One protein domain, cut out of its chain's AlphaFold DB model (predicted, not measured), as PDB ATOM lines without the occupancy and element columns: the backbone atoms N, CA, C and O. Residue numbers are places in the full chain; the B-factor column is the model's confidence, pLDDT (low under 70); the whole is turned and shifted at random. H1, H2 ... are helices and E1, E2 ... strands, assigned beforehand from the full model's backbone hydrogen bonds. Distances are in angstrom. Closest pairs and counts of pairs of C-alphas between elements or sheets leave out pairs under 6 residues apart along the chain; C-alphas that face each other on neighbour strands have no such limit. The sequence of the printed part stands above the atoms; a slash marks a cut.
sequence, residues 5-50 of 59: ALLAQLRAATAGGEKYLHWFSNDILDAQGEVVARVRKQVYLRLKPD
ATOM      1  N   ALA A   5      47.172 -13.245 291.747       95.88
ATOM      2  CA  ALA A   5      46.407 -12.005 291.646       95.88
ATOM      3  C   ALA A   5      46.756 -11.246 290.358       95.88
ATOM      4  O   ALA A   5      45.866 -10.852 289.599       95.88
ATOM      5  N   LEU A   6      48.050 -11.110 290.066       94.75
ATOM      6  CA  LEU A   6      48.529 -10.526 288.824       94.75
ATOM      7  C   LEU A   6      48.071 -11.364 287.632       94.75
ATOM      8  O   LEU A   6      47.554 -10.816 286.662       94.75
ATOM      9  N   LEU A   7      48.197 -12.690 287.693       95.19
ATOM     10  CA  LEU A   7      47.753 -13.558 286.605       95.19
ATOM     11  C   LEU A   7      46.244 -13.417 286.336       95.19
ATOM     12  O   LEU A   7      45.843 -13.321 285.173       95.19
ATOM     13  N   ALA A   8      45.418 -13.353 287.381       96.19
ATOM     14  CA  ALA A   8      43.982 -13.113 287.268       96.19
ATOM     15  C   ALA A   8      43.686 -11.748 286.627       96.19
ATOM     16  O   ALA A   8      42.878 -11.672 285.698       96.19
ATOM     17  N   GLN A   9      44.397 -10.693 287.034       95.69
ATOM     18  CA  GLN A   9      44.282  -9.365 286.425       95.69
ATOM     19  C   GLN A   9      44.635  -9.388 284.930       95.69
ATOM     20  O   GLN A   9      43.894  -8.835 284.116       95.69
ATOM     21  N   LEU A  10      45.740 -10.035 284.547       95.94
ATOM     22  CA  LEU A  10      46.163 -10.134 283.143       95.94
ATOM     23  C   LEU A  10      45.134 -10.894 282.294       95.94
ATOM     24  O   LEU A  10      44.850 -10.497 281.161       95.94
ATOM     25  N   ARG A  11      44.548 -11.965 282.844       95.19
ATOM     26  CA  ARG A  11      43.473 -12.731 282.192       95.19
ATOM     27  C   ARG A  11      42.213 -11.886 282.022       95.19
ATOM     28  O   ARG A  11      41.682 -11.838 280.918       95.19
ATOM     29  N   ALA A  12      41.779 -11.180 283.064       95.75
ATOM     30  CA  ALA A  12      40.617 -10.296 283.002       95.75
ATOM     31  C   ALA A  12      40.810  -9.173 281.967       95.75
ATOM     32  O   ALA A  12      39.955  -8.970 281.109       95.75
ATOM     33  N   ALA A  13      41.974  -8.517 281.975       96.19
ATOM     34  CA  ALA A  13      42.309  -7.442 281.038       96.19
ATOM     35  C   ALA A  13      42.349  -7.893 279.567       96.19
ATOM     36  O   ALA A  13      42.205  -7.073 278.664       96.19
ATOM     37  N   THR A  14      42.546  -9.189 279.312       96.69
ATOM     38  CA  THR A  14      42.631  -9.755 277.957       96.69
ATOM     39  C   THR A  14      41.467 -10.680 277.609       96.69
ATOM     40  O   THR A  14      41.498 -11.296 276.544       96.69
ATOM     41  N   ALA A  15      40.424 -10.758 278.444       95.56
ATOM     42  CA  ALA A  15      39.313 -11.701 278.283       95.56
ATOM     43  C   ALA A  15      38.574 -11.540 276.942       95.56
ATOM     44  O   ALA A  15      38.213 -12.530 276.312       95.56
ATOM     45  N   GLY A  16      38.428 -10.303 276.456       92.12
ATOM     46  CA  GLY A  16      37.847 -10.009 275.137       92.12
ATOM     47  C   GLY A  16      38.771 -10.317 273.951       92.12
ATOM     48  O   GLY A  16      38.386 -10.168 272.797       92.12
ATOM     49  N   GLY A  17      40.006 -10.747 274.210       95.25
ATOM     50  CA  GLY A  17      41.025 -10.895 273.181       95.25
ATOM     51  C   GLY A  17      41.617  -9.568 272.728       95.25
ATOM     52  O   GLY A  17      42.184  -9.529 271.640       95.25
ATOM     53  N   GLU A  18      41.522  -8.513 273.534       95.50
ATOM     54  CA  GLU A  18      42.190  -7.241 273.270       95.50
ATOM     55  C   GLU A  18      43.688  -7.299 273.575       95.50
ATOM     56  O   GLU A  18      44.177  -8.155 274.320       95.50
ATOM     57  N   LYS A  19      44.432  -6.379 272.957       97.06
ATOM     58  CA  LYS A  19      45.850  -6.162 273.250       97.06
ATOM     59  C   LYS A  19      46.004  -5.578 274.654       97.06
ATOM     60  O   LYS A  19      45.425  -4.540 274.956       97.06
ATOM     61  N   TYR A  20      46.904  -6.153 275.443       97.94
ATOM     62  CA  TYR A  20      47.337  -5.597 276.721       97.94
ATOM     63  C   TYR A  20      48.867  -5.553 276.803       97.94
ATOM     64  O   TYR A  20      49.545  -6.467 276.337       97.94
ATOM     65  N   LEU A  21      49.426  -4.479 277.364       97.94
ATOM     66  CA  LEU A  21      50.867  -4.328 277.591       97.94
ATOM     67  C   LEU A  21      51.127  -4.222 279.094       97.94
ATOM     68  O   LEU A  21      50.618  -3.310 279.739       97.94
ATOM     69  N   HIS A  22      51.951  -5.114 279.642       96.44
ATOM     70  CA  HIS A  22      52.304  -5.111 281.062       96.44
ATOM     71  C   HIS A  22      53.809  -4.979 281.271       96.44
ATOM     72  O   HIS A  22      54.597  -5.640 280.599       96.44
ATOM     73  N   TRP A  23      54.216  -4.135 282.217       96.75
ATOM     74  CA  TRP A  23      55.613  -3.998 282.611       96.75
ATOM     75  C   TRP A  23      55.947  -4.969 283.737       96.75
ATOM     76  O   TRP A  23      55.390  -4.867 284.821       96.75
ATOM     77  N   PHE A  24      56.912  -5.848 283.502       95.62
ATOM     78  CA  PHE A  24      57.496  -6.694 284.534       95.62
ATOM     79  C   PHE A  24      58.863  -6.159 284.950       95.62
ATOM     80  O   PHE A  24      59.637  -5.701 284.106       95.62
ATOM     81  N   SER A  25      59.167  -6.275 286.242       94.31
ATOM     82  CA  SER A  25      60.518  -6.123 286.787       94.31
ATOM     83  C   SER A  25      61.083  -7.499 287.128       94.31
ATOM     84  O   SER A  25      60.360  -8.367 287.633       94.31
ATOM     85  N   ASN A  26      62.357  -7.718 286.828       95.00
ATOM     86  CA  ASN A  26      63.042  -8.973 287.090       95.00
ATOM     87  C   ASN A  26      64.471  -8.716 287.565       95.00
ATOM     88  O   ASN A  26      65.174  -7.881 286.993       95.00
ATOM     89  N   ASP A  27      64.874  -9.468 288.580       96.81
ATOM     90  CA  ASP A  27      66.232  -9.459 289.096       96.81
ATOM     91  C   ASP A  27      66.990 -10.622 288.451       96.81
ATOM     92  O   ASP A  27      66.512 -11.759 288.446       96.81
ATOM     93  N   ILE A  28      68.147 -10.318 287.874       96.06
ATOM     94  CA  ILE A  28      69.072 -11.308 287.330       96.06
ATOM     95  C   ILE A  28      70.014 -11.698 288.458       96.06
ATOM     96  O   ILE A  28      70.659 -10.821 289.034       96.06
ATOM     97  N   LEU A  29      70.059 -12.990 288.768       98.12
ATOM     98  CA  LEU A  29      70.878 -13.541 289.840       98.12
ATOM     99  C   LEU A  29      72.114 -14.235 289.259       98.12
ATOM    100  O   LEU A  29      72.035 -14.811 288.169       98.12
ATOM    101  N   ASP A  30      73.234 -14.192 289.973       98.19
ATOM    102  CA  ASP A  30      74.388 -15.046 289.690       98.19
ATOM    103  C   ASP A  30      74.215 -16.468 290.265       98.19
ATOM    104  O   ASP A  30      73.150 -16.846 290.759       98.19
ATOM    105  N   ALA A  31      75.269 -17.286 290.178       98.25
ATOM    106  CA  ALA A  31      75.250 -18.667 290.656       98.25
ATOM    107  C   ALA A  31      75.158 -18.788 292.190       98.25
ATOM    108  O   ALA A  31      74.819 -19.857 292.698       98.25
ATOM    109  N   GLN A  32      75.464 -17.717 292.920       98.19
ATOM    110  CA  GLN A  32      75.384 -17.633 294.374       98.19
ATOM    111  C   GLN A  32      74.025 -17.082 294.834       98.19
ATOM    112  O   GLN A  32      73.708 -17.155 296.019       98.19
ATOM    113  N   GLY A  33      73.195 -16.609 293.900       97.94
ATOM    114  CA  GLY A  33      71.880 -16.033 294.172       97.94
ATOM    115  C   GLY A  33      71.906 -14.518 294.382       97.94
ATOM    116  O   GLY A  33      70.869 -13.951 294.728       97.94
ATOM    117  N   GLU A  34      73.042 -13.859 294.149       98.38
ATOM    118  CA  GLU A  34      73.179 -12.414 294.317       98.38
ATOM    119  C   GLU A  34      72.646 -11.664 293.098       98.38
ATOM    120  O   GLU A  34      72.831 -12.072 291.949       98.38
ATOM    121  N   VAL A  35      71.973 -10.537 293.340       98.19
ATOM    122  CA  VAL A  35      71.416  -9.715 292.260       98.19
ATOM    123  C   VAL A  35      72.541  -8.990 291.531       98.19
ATOM    124  O   VAL A  35      73.142  -8.060 292.065       98.19
ATOM    125  N   VAL A  36      72.752  -9.339 290.263       98.31
ATOM    126  CA  VAL A  36      73.750  -8.693 289.396       98.31
ATOM    127  C   VAL A  36      73.152  -7.639 288.468       98.31
ATOM    128  O   VAL A  36      73.861  -6.753 287.996       98.31
ATOM    129  N   ALA A  37      71.844  -7.694 288.202       98.19
ATOM    130  CA  ALA A  37      71.149  -6.672 287.426       98.19
ATOM    131  C   ALA A  37      69.652  -6.632 287.742       98.19
ATOM    132  O   ALA A  37      69.047  -7.638 288.108       98.19
ATOM    133  N   ARG A  38      69.034  -5.470 287.510       97.50
ATOM    134  CA  ARG A  38      67.577  -5.301 287.523       97.50
ATOM    135  C   ARG A  38      67.115  -4.864 286.150       97.50
ATOM    136  O   ARG A  38      67.574  -3.847 285.630       97.50
ATOM    137  N   VAL A  39      66.203  -5.626 285.565       96.94
ATOM    138  CA  VAL A  39      65.678  -5.353 284.231       96.94
ATOM    139  C   VAL A  39      64.183  -5.119 284.286       96.94
ATOM    140  O   VAL A  39      63.446  -5.774 285.021       96.94
ATOM    141  N   ARG A  40      63.723  -4.205 283.437       97.06
ATOM    142  CA  ARG A  40      62.305  -3.961 283.207       97.06
ATOM    143  C   ARG A  40      61.971  -4.318 281.763       97.06
ATOM    144  O   ARG A  40      62.661  -3.886 280.844       97.06
ATOM    145  N   LYS A  41      60.911  -5.101 281.558       95.38
ATOM    146  CA  LYS A  41      60.457  -5.538 280.227       95.38
ATOM    147  C   LYS A  41      58.967  -5.283 280.067       95.38
ATOM    148  O   LYS A  41      58.197  -5.582 280.978       95.38
ATOM    149  N   GLN A  42      58.562  -4.739 278.924       97.75
ATOM    150  CA  GLN A  42      57.149  -4.636 278.574       97.75
ATOM    151  C   GLN A  42      56.759  -5.872 277.777       97.75
ATOM    152  O   GLN A  42      57.396  -6.196 276.777       97.75
ATOM    153  N   VAL A  43      55.719  -6.562 278.224       96.38
ATOM    154  CA  VAL A  43      55.216  -7.778 277.596       96.38
ATOM    155  C   VAL A  43      53.852  -7.493 276.999       96.38
ATOM    156  O   VAL A  43      52.978  -6.931 277.655       96.38
ATOM    157  N   TYR A  44      53.688  -7.900 275.748       97.62
ATOM    158  CA  TYR A  44      52.410  -7.929 275.061       97.62
ATOM    159  C   TYR A  44      51.671  -9.227 275.358       97.62
ATOM    160  O   TYR A  44      52.201 -10.318 275.155       97.62
ATOM    161  N   LEU A  45      50.435  -9.086 275.823       96.31
ATOM    162  CA  LEU A  45      49.527 -10.176 276.125       96.31
ATOM    163  C   LEU A  45      48.241 -10.002 275.322       96.31
ATOM    164  O   LEU A  45      47.727  -8.894 275.162       96.31
ATOM    165  N   ARG A  46      47.724 -11.121 274.826       96.94
ATOM    166  CA  ARG A  46      46.431 -11.212 274.151       96.94
ATOM    167  C   ARG A  46      45.909 -12.635 274.278       96.94
ATOM    168  O   ARG A  46      46.674 -13.583 274.098       96.94
ATOM    169  N   LEU A  47      44.612 -12.798 274.535       95.88
ATOM    170  CA  LEU A  47      43.990 -14.119 274.546       95.88
ATOM    171  C   LEU A  47      44.043 -14.748 273.142       95.88
ATOM    172  O   LEU A  47      43.664 -14.119 272.139       95.88
ATOM    173  N   LYS A  48      44.524 -15.997 273.077       95.00
ATOM    174  CA  LYS A  48      44.588 -16.784 271.836       95.00
ATOM    175  C   LYS A  48      43.192 -16.886 271.200       95.00
ATOM    176  O   LYS A  48      42.239 -17.078 271.952       95.00
ATOM    177  N   PRO A  49      43.054 -16.780 269.862       92.25
ATOM    178  CA  PRO A  49      41.757 -16.844 269.179       92.25
ATOM    179  C   PRO A  49      40.871 -18.017 269.612       92.25
ATOM    180  O   PRO A  49      39.727 -17.783 269.998       92.25
ATOM    181  N   ASP A  50      41.420 -19.230 269.668       92.00
ATOM    182  CA  ASP A  50      40.672 -20.455 269.998       92.00
ATOM    183  C   ASP A  50      40.080 -20.428 271.417       92.00
ATOM    184  O   ASP A  50      39.005 -20.964 271.676       92.00
TER     185      ASP A  50
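What this domain is: This is residues 5 to 50 of the 59 residues of the protein "Tetrameric acyl-CoA thioesterase" of Stenotrophomonas sp (UniProt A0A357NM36). A long two-stranded hairpin, E1 and E2, makes the length of this rod, and a short helix, H1, sits near the end where E1 begins and E2 ends, with the turn between the strands at the other end. The printed part has 46 residues, with one named helix and two named strands in the order H1, E1, E2. The sheet has the order E1 - E2 and is antiparallel; the class is mixed, helices and strands. The whole is only just extended, close to loose, with a radius of gyration of the C-alphas of 14.5 A, and spans 42 by 18 by 17 A.

How they stand to each other: Start at H1, residues 5 to 13, where every O i to N i+4 pair is within hydrogen-bond range. A short link leads to E1, residues 20 to 29; the closest C-alphas of the two, those of Ala 13 and Tyr 20, are 6.9 A apart. A tight link then leads to E2, residues 35 to 45, which forms a hairpin with E1, antiparallel at 161 degrees. Look for N 20 and O 45 at 2.9 A, and for N 28 and O 37 at 2.8 A, both within hydrogen-bond range. Back at H1, its closest C-alpha pair with E2 is Leu 10 and Leu 45, 7.8 A apart.

Where its parts are: Find C-alpha 5 at (46.407, -12.005, 291.646); from there H1 runs 12.3 A to C-alpha 13. E1 begins at C-alpha 20, at (47.337, -5.597, 276.721), and runs 28.1 A to C-alpha 29. E2 runs 27.2 A from C-alpha 35 to C-alpha 45, at (49.527, -10.176, 276.125).

The domain as a whole: The two C-alphas farthest apart, those of Gly 16 and Gln 32, are 42.9 A from each other. The printed part has no cut, and neither link is long. The mean pLDDT of the printed part is 96.3, and no printed residue is under 70.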